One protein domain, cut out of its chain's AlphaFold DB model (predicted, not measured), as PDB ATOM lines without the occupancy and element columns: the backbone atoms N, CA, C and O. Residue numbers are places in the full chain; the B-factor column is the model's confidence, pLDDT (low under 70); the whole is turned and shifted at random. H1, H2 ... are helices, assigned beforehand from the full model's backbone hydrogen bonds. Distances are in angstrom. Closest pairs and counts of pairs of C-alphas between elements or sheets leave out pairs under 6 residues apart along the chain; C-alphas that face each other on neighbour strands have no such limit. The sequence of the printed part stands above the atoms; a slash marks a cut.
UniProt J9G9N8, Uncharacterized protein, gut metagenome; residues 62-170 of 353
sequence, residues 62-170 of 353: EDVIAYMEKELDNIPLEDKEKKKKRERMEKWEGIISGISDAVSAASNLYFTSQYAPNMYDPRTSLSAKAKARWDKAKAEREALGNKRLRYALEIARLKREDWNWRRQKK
ATOM      1  N   GLU A  62      31.680 -42.488 -39.609       83.38
ATOM      2  CA  GLU A  62      32.817 -42.196 -40.491       83.38
ATOM      3  C   GLU A  62      32.526 -41.032 -41.457       83.38
ATOM      4  O   GLU A  62      33.380 -40.159 -41.630       83.38
ATOM      5  N   ASP A  63      31.306 -40.942 -42.000       85.12
ATOM      6  CA  ASP A  63      30.892 -39.829 -42.868       85.12
ATOM      7  C   ASP A  63      30.743 -38.523 -42.068       85.12
ATOM      8  O   ASP A  63      31.149 -37.451 -42.527       85.12
ATOM      9  N   VAL A  64      30.200 -38.615 -40.844       84.69
ATOM     10  CA  VAL A  64      30.067 -37.478 -39.914       84.69
ATOM     11  C   VAL A  64      31.447 -36.943 -39.531       84.69
ATOM     12  O   VAL A  64      31.680 -35.735 -39.590       84.69
ATOM     13  N   ILE A  65      32.382 -37.836 -39.194       86.62
ATOM     14  CA  ILE A  65      33.783 -37.511 -38.913       86.62
ATOM     15  C   ILE A  65      34.414 -36.807 -40.116       86.62
ATOM     16  O   ILE A  65      34.970 -35.728 -39.942       86.62
ATOM     17  N   ALA A  66      34.307 -37.367 -41.324       87.31
ATOM     18  CA  ALA A  66      34.926 -36.794 -42.520       87.31
ATOM     19  C   ALA A  66      34.374 -35.395 -42.853       87.31
ATOM     20  O   ALA A  66      35.127 -34.489 -43.222       87.31
ATOM     21  N   TYR A  67      33.067 -35.185 -42.675       86.81
ATOM     22  CA  TYR A  67      32.439 -33.872 -42.815       86.81
ATOM     23  C   TYR A  67      32.912 -32.883 -41.741       86.81
ATOM     24  O   TYR A  67      33.275 -31.750 -42.069       86.81
ATOM     25  N   MET A  68      32.967 -33.305 -40.474       85.62
ATOM     26  CA  MET A  68      33.470 -32.468 -39.384       85.62
ATOM     27  C   MET A  68      34.955 -32.132 -39.535       85.62
ATOM     28  O   MET A  68      35.339 -31.012 -39.221       85.62
ATOM     29  N   GLU A  69      35.787 -33.056 -40.018       86.12
ATOM     30  CA  GLU A  69      37.213 -32.823 -40.284       86.12
ATOM     31  C   GLU A  69      37.401 -31.820 -41.423       86.12
ATOM     32  O   GLU A  69      38.131 -30.844 -41.262       86.12
ATOM     33  N   LYS A  70      36.645 -31.964 -42.517       87.12
ATOM     34  CA  LYS A  70      36.616 -30.978 -43.605       87.12
ATOM     35  C   LYS A  70      36.203 -29.587 -43.110       87.12
ATOM     36  O   LYS A  70      36.819 -28.590 -43.478       87.12
ATOM     37  N   GLU A  71      35.192 -29.507 -42.249       83.00
ATOM     38  CA  GLU A  71      34.755 -28.245 -41.648       83.00
ATOM     39  C   GLU A  71      35.768 -27.693 -40.624       83.00
ATOM     40  O   GLU A  71      35.923 -26.479 -40.489       83.00
ATOM     41  N   LEU A  72      36.522 -28.562 -39.944       82.62
ATOM     42  CA  LEU A  72      37.629 -28.191 -39.059       82.62
ATOM     43  C   LEU A  72      38.810 -27.595 -39.838       82.62
ATOM     44  O   LEU A  72      39.444 -26.654 -39.358       82.62
ATOM     45  N   ASP A  73      39.101 -28.118 -41.026       81.31
ATOM     46  CA  ASP A  73      40.171 -27.629 -41.902       81.31
ATOM     47  C   ASP A  73      39.780 -26.330 -42.621       81.31
ATOM     48  O   ASP A  73      40.618 -25.441 -42.785       81.31
ATOM     49  N   ASN A  74      38.490 -26.151 -42.934       78.38
ATOM     50  CA  ASN A  74      37.938 -24.875 -43.406       78.38
ATOM     51  C   ASN A  74      38.058 -23.745 -42.362       78.38
ATOM     52  O   ASN A  74      38.074 -22.568 -42.729       78.38
ATOM     53  N   ILE A  75      38.132 -24.064 -41.061       75.25
ATOM     54  CA  ILE A  75      38.319 -23.065 -39.999       75.25
ATOM     55  C   ILE A  75      39.795 -22.626 -39.960       75.25
ATOM     56  O   ILE A  75      40.650 -23.411 -39.538       75.25
ATOM     57  N   PRO A  76      40.129 -21.367 -40.311       68.06
ATOM     58  CA  PRO A  76      41.515 -20.942 -40.473       68.06
ATOM     59  C   PRO A  76      42.320 -21.043 -39.173       68.06
ATOM     60  O   PRO A  76      41.947 -20.507 -38.125       68.06
ATOM     61  N   LEU A  77      43.480 -21.697 -39.259       62.69
ATOM     62  CA  LEU A  77      44.454 -21.756 -38.175       62.69
ATOM     63  C   LEU A  77      45.164 -20.406 -38.024       62.69
ATOM     64  O   LEU A  77      45.852 -19.920 -38.921       62.69
ATOM     65  N   GLU A  78      45.029 -19.795 -36.850       60.09
ATOM     66  CA  GLU A  78      45.745 -18.566 -36.533       60.09
ATOM     67  C   GLU A  78      47.216 -18.844 -36.185       60.09
ATOM     68  O   GLU A  78      47.550 -19.146 -35.033       60.09
ATOM     69  N   ASP A  79      48.107 -18.688 -37.168       66.75
ATOM     70  CA  ASP A  79      49.556 -18.807 -36.969       66.75
ATOM     71  C   ASP A  79      50.054 -17.942 -35.805       66.75
ATOM     72  O   ASP A  79      49.715 -16.759 -35.683       66.75
ATOM     73  N   LYS A  80      50.943 -18.501 -34.976       59.09
ATOM     74  CA  LYS A  80      51.491 -17.821 -33.785       59.09
ATOM     75  C   LYS A  80      52.182 -16.491 -34.116       59.09
ATOM     76  O   LYS A  80      52.187 -15.579 -33.290       59.09
ATOM     77  N   GLU A  81      52.733 -16.348 -35.318       66.44
ATOM     78  CA  GLU A  81      53.320 -15.088 -35.785       66.44
ATOM     79  C   GLU A  81      52.271 -14.058 -36.210       66.44
ATOM     80  O   GLU A  81      52.416 -12.876 -35.895       66.44
ATOM     81  N   LYS A  82      51.190 -14.497 -36.871       70.62
ATOM     82  CA  LYS A  82      50.047 -13.640 -37.214       70.62
ATOM     83  C   LYS A  82      49.367 -13.137 -35.937       70.62
ATOM     84  O   LYS A  82      49.090 -11.943 -35.854       70.62
ATOM     85  N   LYS A  83      49.230 -13.979 -34.899       71.75
ATOM     86  CA  LYS A  83      48.812 -13.562 -33.541       71.75
ATOM     87  C   LYS A  83      49.681 -12.426 -32.996       71.75
ATOM     88  O   LYS A  83      49.173 -11.327 -32.809       71.75
ATOM     89  N   LYS A  84      50.998 -12.634 -32.873       73.75
ATOM     90  CA  LYS A  84      51.944 -11.624 -32.352       73.75
ATOM     91  C   LYS A  84      52.062 -10.353 -33.203       73.75
ATOM     92  O   LYS A  84      52.436  -9.300 -32.687       73.75
ATOM     93  N   LYS A  85      51.845 -10.427 -34.522       77.94
ATOM     94  CA  LYS A  85      51.777  -9.235 -35.387       77.94
ATOM     95  C   LYS A  85      50.489  -8.458 -35.112       77.94
ATOM     96  O   LYS A  85      50.581  -7.263 -34.855       77.94
ATOM     97  N   ARG A  86      49.334  -9.132 -35.058       72.69
ATOM     98  CA  ARG A  86      48.053  -8.498 -34.713       72.69
ATOM     99  C   ARG A  86      48.080  -7.904 -33.315       72.69
ATOM    100  O   ARG A  86      47.914  -6.707 -33.238       72.69
ATOM    101  N   GLU A  87      48.403  -8.655 -32.259       78.12
ATOM    102  CA  GLU A  87      48.470  -8.162 -30.863       78.12
ATOM    103  C   GLU A  87      49.303  -6.877 -30.702       78.12
ATOM    104  O   GLU A  87      49.022  -6.054 -29.833       78.12
ATOM    105  N   ARG A  88      50.341  -6.691 -31.532       77.44
ATOM    106  CA  ARG A  88      51.090  -5.431 -31.592       77.44
ATOM    107  C   ARG A  88      50.271  -4.318 -32.243       77.44
ATOM    108  O   ARG A  88      50.195  -3.248 -31.654       77.44
ATOM    109  N   MET A  89      49.635  -4.562 -33.388       75.44
ATOM    110  CA  MET A  89      48.700  -3.602 -33.995       75.44
ATOM    111  C   MET A  89      47.503  -3.284 -33.081       75.44
ATOM    112  O   MET A  89      47.195  -2.112 -32.924       75.44
ATOM    113  N   GLU A  90      46.901  -4.267 -32.390       78.62
ATOM    114  CA  GLU A  90      45.790  -4.030 -31.443       78.62
ATOM    115  C   GLU A  90      46.223  -3.062 -30.321       78.62
ATOM    116  O   GLU A  90      45.491  -2.142 -29.960       78.62
ATOM    117  N   LYS A  91      47.457  -3.215 -29.810       78.06
ATOM    118  CA  LYS A  91      48.049  -2.297 -28.822       78.06
ATOM    119  C   LYS A  91      48.334  -0.911 -29.405       78.06
ATOM    120  O   LYS A  91      48.017   0.081 -28.754       78.06
ATOM    121  N   TRP A  92      48.908  -0.824 -30.607       72.00
ATOM    122  CA  TRP A  92      49.193   0.459 -31.262       72.00
ATOM    123  C   TRP A  92      47.917   1.240 -31.594       72.00
ATOM    124  O   TRP A  92      47.842   2.426 -31.286       72.00
ATOM    125  N   GLU A  93      46.895   0.586 -32.146       75.19
ATOM    126  CA  GLU A  93      45.599   1.210 -32.438       75.19
ATOM    127  C   GLU A  93      44.882   1.662 -31.159       75.19
ATOM    128  O   GLU A  93      44.339   2.766 -31.130       75.19
ATOM    129  N   GLY A  94      44.942   0.878 -30.074       75.62
ATOM    130  CA  GLY A  94      44.420   1.291 -28.767       75.62
ATOM    131  C   GLY A  94      45.102   2.551 -28.217       75.62
ATOM    132  O   GLY A  94      44.421   3.454 -27.731       75.62
ATOM    133  N   ILE A  95      46.430   2.651 -28.351       74.75
ATOM    134  CA  ILE A  95      47.210   3.831 -27.938       74.75
ATOM    135  C   ILE A  95      46.859   5.051 -28.801       74.75
ATOM    136  O   ILE A  95      46.527   6.102 -28.259       74.75
ATOM    137  N   ILE A  96      46.879   4.918 -30.132       75.00
ATOM    138  CA  ILE A  96      46.564   6.016 -31.065       75.00
ATOM    139  C   ILE A  96      45.134   6.522 -30.843       75.00
ATOM    140  O   ILE A  96      44.899   7.729 -30.811       75.00
ATOM    141  N   SER A  97      44.183   5.609 -30.644       75.38
ATOM    142  CA  SER A  97      42.785   5.961 -30.415       75.38
ATOM    143  C   SER A  97      42.578   6.675 -29.074       75.38
ATOM    144  O   SER A  97      41.874   7.682 -29.036       75.38
ATOM    145  N   GLY A  98      43.253   6.237 -28.003       75.44
ATOM    146  CA  GLY A  98      43.242   6.930 -26.710       75.44
ATOM    147  C   GLY A  98      43.886   8.323 -26.755       75.44
ATOM    148  O   GLY A  98      43.360   9.258 -26.156       75.44
ATOM    149  N   ILE A  99      44.980   8.493 -27.507       73.94
ATOM    150  CA  ILE A  99      45.618   9.804 -27.715       73.94
ATOM    151  C   ILE A  99      44.699  10.733 -28.517       73.94
ATOM    152  O   ILE A  99      44.524  11.888 -28.136       73.94
ATOM    153  N   SER A 100      44.077  10.239 -29.593       72.31
ATOM    154  CA  SER A 100      43.119  11.017 -30.388       72.31
ATOM    155  C   SER A 100      41.948  11.514 -29.540       72.31
ATOM    156  O   SER A 100      41.546  12.664 -29.683       72.31
ATOM    157  N   ASP A 101      41.426  10.669 -28.651       75.19
ATOM    158  CA  ASP A 101      40.319  11.002 -27.749       75.19
ATOM    159  C   ASP A 101      40.737  12.054 -26.707       75.19
ATOM    160  O   ASP A 101      40.040  13.045 -26.500       75.19
ATOM    161  N   ALA A 102      41.934  11.908 -26.125       77.69
ATOM    162  CA  ALA A 102      42.503  12.878 -25.189       77.69
ATOM    163  C   ALA A 102      42.764  14.252 -25.837       77.69
ATOM    164  O   ALA A 102      42.472  15.283 -25.230       77.69
ATOM    165  N   VAL A 103      43.262  14.285 -27.080       77.69
ATOM    166  CA  VAL A 103      43.448  15.530 -27.846       77.69
ATOM    167  C   VAL A 103      42.098  16.171 -28.183       77.69
ATOM    168  O   VAL A 103      41.955  17.385 -28.039       77.69
ATOM    169  N   SER A 104      41.086  15.386 -28.567       76.38
ATOM    170  CA  SER A 104      39.728  15.895 -28.799       76.38
ATOM    171  C   SER A 104      39.087  16.452 -27.523       76.38
ATOM    172  O   SER A 104      38.497  17.530 -27.570       76.38
ATOM    173  N   ALA A 105      39.251  15.779 -26.381       80.06
ATOM    174  CA  ALA A 105      38.765  16.247 -25.085       80.06
ATOM    175  C   ALA A 105      39.462  17.545 -24.636       80.06
ATOM    176  O   ALA A 105      38.791  18.490 -24.225       80.06
ATOM    177  N   ALA A 106      40.792  17.626 -24.765       80.00
ATOM    178  CA  ALA A 106      41.570  18.818 -24.418       80.00
ATOM    179  C   ALA A 106      41.271  20.008 -25.346       80.00
ATOM    180  O   ALA A 106      41.122  21.135 -24.878       80.00
ATOM    181  N   SER A 107      41.118  19.758 -26.650       76.75
ATOM    182  CA  SER A 107      40.697  20.763 -27.636       76.75
ATOM    183  C   SER A 107      39.307  21.313 -27.304       76.75
ATOM    184  O   SER A 107      39.121  22.523 -27.185       76.75
ATOM    185  N   ASN A 108      38.339  20.432 -27.040       82.12
ATOM    186  CA  ASN A 108      36.995  20.828 -26.630       82.12
ATOM    187  C   ASN A 108      36.993  21.594 -25.291       82.12
ATOM    188  O   ASN A 108      36.251  22.562 -25.155       82.12
ATOM    189  N   LEU A 109      37.848  21.234 -24.327       82.75
ATOM    190  CA  LEU A 109      38.023  21.994 -23.082       82.75
ATOM    191  C   LEU A 109      38.577  23.411 -23.338       82.75
ATOM    192  O   LEU A 109      38.094  24.377 -22.752       82.75
ATOM    193  N   TYR A 110      39.541  23.557 -24.254       83.19
ATOM    194  CA  TYR A 110      40.068  24.866 -24.651       83.19
ATOM    195  C   TYR A 110      38.995  25.726 -25.338       83.19
ATOM    196  O   TYR A 110      38.758  26.862 -24.929       83.19
ATOM    197  N   PHE A 111      38.275  25.189 -26.325       82.06
ATOM    198  CA  PHE A 111      37.243  25.955 -27.033       82.06
ATOM    199  C   PHE A 111      36.005  26.260 -26.175       82.06
ATOM    200  O   PHE A 111      35.471  27.365 -26.260       82.06
ATOM    201  N   THR A 112      35.580  25.354 -25.287       81.50
ATOM    202  CA  THR A 112      34.481  25.638 -24.338       81.50
ATOM    203  C   THR A 112      34.843  26.727 -23.327       81.50
ATOM    204  O   THR A 112      33.968  27.492 -22.928       81.50
ATOM    205  N   SER A 113      36.129  26.896 -22.986       81.75
ATOM    206  CA  SER A 113      36.580  28.055 -22.197       81.75
ATOM    207  C   SER A 113      36.488  29.394 -22.951       81.75
ATOM    208  O   SER A 113      36.502  30.450 -22.323       81.75
ATOM    209  N   GLN A 114      36.327  29.362 -24.281       84.69
ATOM    210  CA  GLN A 114      36.085  30.525 -25.148       84.69
ATOM    211  C   GLN A 114      34.620  30.611 -25.624       84.69
ATOM    212  O   GLN A 114      34.351  31.045 -26.741       84.69
ATOM    213  N   TYR A 115      33.663  30.187 -24.787       77.44
ATOM    214  CA  TYR A 115      32.215  30.195 -25.071       77.44
ATOM    215  C   TYR A 115      31.743  29.309 -26.247       77.44
ATOM    216  O   TYR A 115      30.574  29.386 -26.634       77.44
ATOM    217  N   ALA A 116      32.579  28.420 -26.800       80.94
ATOM    218  CA  ALA A 116      32.104  27.447 -27.786       80.94
ATOM    219  C   ALA A 116      31.206  26.369 -27.133       80.94
ATOM    220  O   ALA A 116      31.461  25.971 -25.993       80.94
ATOM    221  N   PRO A 117      30.181  25.839 -27.831       82.69
ATOM    222  CA  PRO A 117      29.391  24.712 -27.336       82.69
ATOM    223  C   PRO A 117      30.238  23.453 -27.096       82.69
ATOM    224  O   PRO A 117      31.132  23.137 -27.880       82.69
ATOM    225  N   ASN A 118      29.917  22.688 -26.048       81.88
ATOM    226  CA  ASN A 118      30.550  21.391 -25.797       81.88
ATOM    227  C   ASN A 118      30.120  20.370 -26.868       81.88
ATOM    228  O   ASN A 118      28.950  19.996 -26.926       81.88
ATOM    229  N   MET A 119      31.071  19.904 -27.679       78.50
ATOM    230  CA  MET A 119      30.855  18.912 -28.739       78.50
ATOM    231  C   MET A 119      31.522  17.556 -28.459       78.50
ATOM    232  O   MET A 119      31.450  16.653 -29.293       78.50
ATOM    233  N   TYR A 120      32.173  17.386 -27.304       80.56
ATOM    234  CA  TYR A 120      32.804  16.121 -26.933       80.56
ATOM    235  C   TYR A 120      31.800  15.162 -26.281       80.56
ATOM    236  O   TYR A 120      31.290  15.425 -25.192       80.56
ATOM    237  N   ASP A 121      31.579  14.010 -26.916       80.62
ATOM    238  CA  ASP A 121      30.827  12.891 -26.344       80.62
ATOM    239  C   ASP A 121      31.682  11.603 -26.345       80.62
ATOM    240  O   ASP A 121      31.964  11.044 -27.414       80.62
ATOM    241  N   PRO A 122      32.058  11.070 -25.165       76.88
ATOM    242  CA  PRO A 122      32.871   9.859 -25.052       76.88
ATOM    243  C   PRO A 122      32.155   8.583 -25.531       76.88
ATOM    244  O   PRO A 122      32.778   7.527 -25.598       76.88
ATOM    245  N   ARG A 123      30.852   8.634 -25.851       78.75
ATOM    246  CA  ARG A 123      30.099   7.501 -26.421       78.75
ATOM    247  C   ARG A 123      30.186   7.442 -27.944       78.75
ATOM    248  O   ARG A 123      30.104   6.355 -28.516       78.75
ATOM    249  N   THR A 124      30.353   8.584 -28.611       80.12
ATOM    250  CA  THR A 124      30.479   8.669 -30.078       80.12
ATOM    251  C   THR A 124      31.926   8.806 -30.555       80.12
ATOM    252  O   THR A 124      32.167   8.765 -31.772       80.12
ATOM    253  N   SER A 125      32.874   8.896 -29.615       79.75
ATOM    254  CA  SER A 125      34.310   9.001 -29.854       79.75
ATOM    255  C   SER A 125      34.888   7.870 -30.712       79.75
ATOM    256  O   SER A 125      34.342   6.766 -30.854       79.75
ATOM    257  N   LEU A 126      36.057   8.151 -31.291       77.25
ATOM    258  CA  LEU A 126      36.836   7.177 -32.056       77.25
ATOM    259  C   LEU A 126      37.283   5.994 -31.181       77.25
ATOM    260  O   LEU A 126      37.309   4.870 -31.681       77.25
ATOM    261  N   SER A 127      37.551   6.219 -29.889       80.31
ATOM    262  CA  SER A 127      37.937   5.179 -28.924       80.31
ATOM    263  C   SER A 127      36.792   4.209 -28.621       80.31
ATOM    264  O   SER A 127      36.988   2.992 -28.681       80.31
ATOM    265  N   ALA A 128      35.572   4.714 -28.411       81.31
ATOM    266  CA  ALA A 128      34.382   3.891 -28.207       81.31
ATOM    267  C   ALA A 128      34.059   3.041 -29.449       81.31
ATOM    268  O   ALA A 128      33.838   1.830 -29.345       81.31
ATOM    269  N   LYS A 129      34.111   3.644 -30.645       85.19
ATOM    270  CA  LYS A 129      33.885   2.941 -31.921       85.19
ATOM    271  C   LYS A 129      34.977   1.913 -32.227       85.19
ATOM    272  O   LYS A 129      34.659   0.819 -32.692       85.19
ATOM    273  N   ALA A 130      36.244   2.224 -31.948       83.81
ATOM    274  CA  ALA A 130      37.340   1.267 -32.073       83.81
ATOM    275  C   ALA A 130      37.130   0.080 -31.126       83.81
ATOM    276  O   ALA A 130      37.151  -1.066 -31.573       83.81
ATOM    277  N   LYS A 131      36.833   0.336 -29.845       84.50
ATOM    278  CA  LYS A 131      36.566  -0.708 -28.847       84.50
ATOM    279  C   LYS A 131      35.415  -1.633 -29.258       84.50
ATOM    280  O   LYS A 131      35.587  -2.845 -29.222       84.50
ATOM    281  N   ALA A 132      34.301  -1.096 -29.757       87.00
ATOM    282  CA  ALA A 132      33.190  -1.914 -30.254       87.00
ATOM    283  C   ALA A 132      33.595  -2.835 -31.428       87.00
ATOM    284  O   ALA A 132      33.147  -3.981 -31.504       87.00
ATOM    285  N   ARG A 133      34.479  -2.374 -32.329       85.69
ATOM    286  CA  ARG A 133      35.050  -3.217 -33.398       85.69
ATOM    287  C   ARG A 133      35.987  -4.290 -32.841       85.69
ATOM    288  O   ARG A 133      35.932  -5.424 -33.315       85.69
ATOM    289  N   TRP A 134      36.802  -3.962 -31.836       82.94
ATOM    290  CA  TRP A 134      37.679  -4.916 -31.148       82.94
ATOM    291  C   TRP A 134      36.898  -6.015 -30.436       82.94
ATOM    292  O   TRP A 134      37.184  -7.192 -30.649       82.94
ATOM    293  N   ASP A 135      35.891  -5.640 -29.648       87.19
ATOM    294  CA  ASP A 135      35.056  -6.570 -28.890       87.19
ATOM    295  C   ASP A 135      34.288  -7.505 -29.840       87.19
ATOM    296  O   ASP A 135      34.289  -8.720 -29.635       87.19
ATOM    297  N   LYS A 136      33.751  -6.985 -30.956       90.88
ATOM    298  CA  LYS A 136      33.148  -7.807 -32.021       90.88
ATOM    299  C   LYS A 136      34.159  -8.772 -32.657       90.88
ATOM    300  O   LYS A 136      33.907  -9.973 -32.704       90.88
ATOM    301  N   ALA A 137      35.322  -8.283 -33.091       83.81
ATOM    302  CA  ALA A 137      36.357  -9.121 -33.703       83.81
ATOM    303  C   ALA A 137      36.942 -10.158 -32.724       83.81
ATOM    304  O   ALA A 137      37.466 -11.192 -33.137       83.81
ATOM    305  N   LYS A 138      36.903  -9.889 -31.415       86.06
ATOM    306  CA  LYS A 138      37.277 -10.842 -30.365       86.06
ATOM    307  C   LYS A 138      36.188 -11.901 -30.168       86.06
ATOM    308  O   LYS A 138      36.517 -13.084 -30.177       86.06
ATOM    309  N   ALA A 139      34.919 -11.504 -30.090       90.06
ATOM    310  CA  ALA A 139      33.788 -12.427 -29.996       90.06
ATOM    311  C   ALA A 139      33.704 -13.372 -31.211       90.06
ATOM    312  O   ALA A 139      33.487 -14.568 -31.043       90.06
ATOM    313  N   GLU A 140      33.960 -12.877 -32.427       87.31
ATOM    314  CA  GLU A 140      34.044 -13.700 -33.645       87.31
ATOM    315  C   GLU A 140      35.190 -14.727 -33.575       87.31
ATOM    316  O   GLU A 140      34.995 -15.898 -33.908       87.31
ATOM    317  N   ARG A 141      36.371 -14.330 -33.071       82.44
ATOM    318  CA  ARG A 141      37.511 -15.239 -32.836       82.44
ATOM    319  C   ARG A 141      37.199 -16.308 -31.786       82.44
ATOM    320  O   ARG A 141      37.537 -17.474 -31.987       82.44
ATOM    321  N   GLU A 142      36.559 -15.930 -30.683       85.62
ATOM    322  CA  GLU A 142      36.155 -16.857 -29.620       85.62
ATOM    323  C   GLU A 142      35.067 -17.824 -30.108       85.62
ATOM    324  O   GLU A 142      35.185 -19.028 -29.890       85.62
ATOM    325  N   ALA A 143      34.069 -17.345 -30.856       87.50
ATOM    326  CA  ALA A 143      33.054 -18.187 -31.486       87.50
ATOM    327  C   ALA A 143      33.670 -19.196 -32.472       87.50
ATOM    328  O   ALA A 143      33.334 -20.379 -32.428       87.50
ATOM    329  N   LEU A 144      34.619 -18.763 -33.310       85.88
ATOM    330  CA  LEU A 144      35.329 -19.631 -34.252       85.88
ATOM    331  C   LEU A 144      36.198 -20.679 -33.533       85.88
ATOM    332  O   LEU A 144      36.177 -21.858 -33.891       85.88
ATOM    333  N   GLY A 145      36.917 -20.271 -32.482       82.88
ATOM    334  CA  GLY A 145      37.695 -21.170 -31.626       82.88
ATOM    335  C   GLY A 145      36.818 -22.201 -30.910       82.88
ATOM    336  O   GLY A 145      37.146 -23.386 -30.898       82.88
ATOM    337  N   ASN A 146      35.662 -21.774 -30.397       87.00
ATOM    338  CA  ASN A 146      34.671 -22.643 -29.766       87.00
ATOM    339  C   ASN A 146      34.033 -23.615 -30.773       87.00
ATOM    340  O   ASN A 146      33.859 -24.788 -30.445       87.00
ATOM    341  N   LYS A 147      33.740 -23.174 -32.008       86.50
ATOM    342  CA  LYS A 147      33.267 -24.046 -33.101       86.50
ATOM    343  C   LYS A 147      34.308 -25.127 -33.417       86.50
ATOM    344  O   LYS A 147      33.976 -26.311 -33.424       86.50
ATOM    345  N   ARG A 148      35.581 -24.733 -33.574       82.81
ATOM    346  CA  ARG A 148      36.707 -25.656 -33.807       82.81
ATOM    347  C   ARG A 148      36.870 -26.662 -32.664       82.81
ATOM    348  O   ARG A 148      37.030 -27.851 -32.917       82.81
ATOM    349  N   LEU A 149      36.807 -26.204 -31.412       86.25
ATOM    350  CA  LEU A 149      36.907 -27.071 -30.236       86.25
ATOM    351  C   LEU A 149      35.754 -28.083 -30.175       86.25
ATOM    352  O   LEU A 149      36.005 -29.259 -29.929       86.25
ATOM    353  N   ARG A 150      34.513 -27.651 -30.437       89.31
ATOM    354  CA  ARG A 150      33.340 -28.540 -30.465       89.31
ATOM    355  C   ARG A 150      33.486 -29.643 -31.511       89.31
ATOM    356  O   ARG A 150      33.346 -30.805 -31.151       89.31
ATOM    357  N   TYR A 151      33.842 -29.309 -32.755       87.31
ATOM    358  CA  TYR A 151      34.074 -30.328 -33.787       87.31
ATOM    359  C   TYR A 151      35.207 -31.288 -33.414       87.31
ATOM    360  O   TYR A 151      35.035 -32.496 -33.522       87.31
ATOM    361  N   ALA A 152      36.338 -30.785 -32.907       83.44
ATOM    362  CA  ALA A 152      37.456 -31.640 -32.501       83.44
ATOM    363  C   ALA A 152      37.088 -32.618 -31.366       83.44
ATOM    364  O   ALA A 152      37.536 -33.766 -31.374       83.44
ATOM    365  N   LEU A 153      36.267 -32.183 -30.402       90.25
ATOM    366  CA  LEU A 153      35.757 -33.042 -29.330       90.25
ATOM    367  C   LEU A 153      34.771 -34.092 -29.856       90.25
ATOM    368  O   LEU A 153      34.861 -35.248 -29.449       90.25
ATOM    369  N   GLU A 154      33.883 -33.718 -30.776       89.94
ATOM    370  CA  GLU A 154      32.882 -34.635 -31.326       89.94
ATOM    371  C   GLU A 154      33.513 -35.688 -32.250       89.94
ATOM    372  O   GLU A 154      33.259 -36.879 -32.088       89.94
ATOM    373  N   ILE A 155      34.466 -35.300 -33.108       89.12
ATOM    374  CA  ILE A 155      35.298 -36.244 -33.878       89.12
ATOM    375  C   ILE A 155      35.994 -37.246 -32.941       89.12
ATOM    376  O   ILE A 155      36.022 -38.449 -33.210       89.12
ATOM    377  N   ALA A 156      36.557 -36.773 -31.823       85.50
ATOM    378  CA  ALA A 156      37.227 -37.631 -30.846       85.50
ATOM    379  C   ALA A 156      36.255 -38.549 -30.079       85.50
ATOM    380  O   ALA A 156      36.654 -39.642 -29.661       85.50
ATOM    381  N   ARG A 157      34.995 -38.127 -29.900       91.75
ATOM    382  CA  ARG A 157      33.914 -38.948 -29.346       91.75
ATOM    383  C   ARG A 157      33.538 -40.063 -30.321       91.75
ATOM    384  O   ARG A 157      33.668 -41.229 -29.956       91.75
ATOM    385  N   LEU A 158      33.164 -39.715 -31.551       90.00
ATOM    386  CA  LEU A 158      32.728 -40.665 -32.580       90.00
ATOM    387  C   LEU A 158      33.812 -41.718 -32.865       90.00
ATOM    388  O   LEU A 158      33.550 -42.915 -32.772       90.00
ATOM    389  N   LYS A 159      35.079 -41.302 -33.034       87.69
ATOM    390  CA  LYS A 159      36.215 -42.232 -33.208       87.69
ATOM    391  C   LYS A 159      36.399 -43.199 -32.031       87.69
ATOM    392  O   LYS A 159      36.866 -44.323 -32.223       87.69
ATOM    393  N   ARG A 160      36.061 -42.783 -30.805       87.62
ATOM    394  CA  ARG A 160      36.101 -43.651 -29.616       87.62
ATOM    395  C   ARG A 160      34.932 -44.631 -29.602       87.62
ATOM    396  O   ARG A 160      35.137 -45.786 -29.237       87.62
ATOM    397  N   GLU A 161      33.738 -44.186 -29.975       89.94
ATOM    398  CA  GLU A 161      32.550 -45.037 -30.076       89.94
ATOM    399  C   GLU A 161      32.737 -46.113 -31.152       89.94
ATOM    400  O   GLU A 161      32.567 -47.292 -30.850       89.94
ATOM    401  N   ASP A 162      33.250 -45.753 -32.333       87.69
ATOM    402  CA  ASP A 162      33.591 -46.704 -33.401       87.69
ATOM    403  C   ASP A 162      34.654 -47.718 -32.966       87.69
ATOM    404  O   ASP A 162      34.542 -48.916 -33.245       87.69
ATOM    405  N   TRP A 163      35.693 -47.269 -32.252       82.06
ATOM    406  CA  TRP A 163      36.720 -48.164 -31.716       82.06
ATOM    407  C   TRP A 163      36.156 -49.116 -30.653       82.06
ATOM    408  O   TRP A 163      36.454 -50.312 -30.687       82.06
ATOM    409  N   ASN A 164      35.314 -48.613 -29.745       89.19
ATOM    410  CA  ASN A 164      34.632 -49.421 -28.735       89.19
ATOM    411  C   ASN A 164      33.709 -50.459 -29.388       89.19
ATOM    412  O   ASN A 164      33.784 -51.629 -29.029       89.19
ATOM    413  N   TRP A 165      32.906 -50.064 -30.378       85.94
ATOM    414  CA  TRP A 165      32.027 -50.955 -31.140       85.94
ATOM    415  C   TRP A 165      32.812 -52.059 -31.859       85.94
ATOM    416  O   TRP A 165      32.549 -53.246 -31.664       85.94
ATOM    417  N   ARG A 166      33.848 -51.689 -32.624       86.81
ATOM    418  CA  ARG A 166      34.732 -52.641 -33.323       86.81
ATOM    419  C   ARG A 166      35.436 -53.591 -32.347       86.81
ATOM    420  O   ARG A 166      35.671 -54.750 -32.687       86.81
ATOM    421  N   ARG A 167      35.780 -53.122 -31.143       86.75
ATOM    422  CA  ARG A 167      36.372 -53.942 -30.077       86.75
ATOM    423  C   ARG A 167      35.353 -54.888 -29.443       86.75
ATOM    424  O   ARG A 167      35.689 -56.052 -29.254       86.75
ATOM    425  N   GLN A 168      34.144 -54.408 -29.149       89.25
ATOM    426  CA  GLN A 168      33.061 -55.208 -28.581       89.25
ATOM    427  C   GLN A 168      32.683 -56.337 -29.541       89.25
ATOM    428  O   GLN A 168      32.772 -57.495 -29.155       89.25
ATOM    429  N   LYS A 169      32.445 -56.025 -30.824       90.38
ATOM    430  CA  LYS A 169      32.147 -57.028 -31.858       90.38
ATOM    431  C   LYS A 169      33.206 -58.134 -31.924       90.38
ATOM    432  O   LYS A 169      32.858 -59.305 -31.964       90.38
ATOM    433  N   LYS A 170      34.497 -57.781 -31.862       84.38
ATOM    434  CA  LYS A 170      35.589 -58.770 -31.801       84.38
ATOM    435  C   LYS A 170      35.570 -59.609 -30.523       84.38
ATOM    436  O   LYS A 170      35.895 -60.788 -30.576       84.38
TER     437      LYS A 170
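What this domain is: This is residues 62 to 170 of the 353 residues of an uncharacterized protein of gut metagenome (UniProt J9G9N8). Picture a long, lopsided helical hairpin: the very long H3 makes most of the length, H2 meets only its first turns, at residues 126 to 130, and diverges from there as a narrow V, and the short H1 packs on H3 farther along. The link of residues 113 to 125 folds back from H2 to H3 at one end of the rod, while residues 163 to 170 of H3 stick out at the other. The printed part has 109 residues with three named helices, in the order H1, H2, H3, and no named strand; the class is all helix. The whole is extended, with a radius of gyration of the C-alphas of 24.7 A, and the C-alphas span 89 by 26 by 17 A.

How they stand to each other: Begin at H1, residues 62 to 74, and compare it with H3, residues 126 to 170. They touch, with the C-alphas of Ile 65 and Ile 155 the closest at 5.4 A, and H3 does so with residues 148 to 159 alone. They run opposite ways at a shallow tilt of 25 degrees. Next comes H2, residues 80 to 112, which is apart from H1. H2 and H3 form a helical hairpin, running opposite ways at a shallow tilt of 25 degrees. They touch with residues 94 to 101 of H2 and 126 to 130 of H3 alone; look at the C-alphas of Ser 97 and Ser 127, the closest pair, 5.1 A apart. Their centres are 32.2 A apart. Residues 79 to 89, of which 80 to 89 belong to H2, stand free, and so do residues 135 to 140 of H3. In H1 and H3 every O i to N i+4 pair is within hydrogen-bond range; in H2 it is 28 of 29.

Where its parts are: Find C-alpha 62 at (32.817, -42.196, -40.491); from there H1 runs 18.3 A to C-alpha 74. Then find C-alpha 80 at (51.491, -17.821, -33.785), where H2 begins; it runs 47.6 A to C-alpha 112. H3, the longest helix with 45 residues, begins at C-alpha 126 and runs 66.0 A to C-alpha 170 at (35.589, -58.770, -31.801).

The domain as a whole: The two C-alphas farthest apart are those of Gln 114 and Lys 170, at 89.5 A. The printed part has no cut. The link from H1 to H2 is tight, with 5 residues, and the link from H2 to H3 is long, with 13. Read the B-factor column for the model's confidence: the mean pLDDT of the printed part is 81.3, and residues 76 to 81 are under 70.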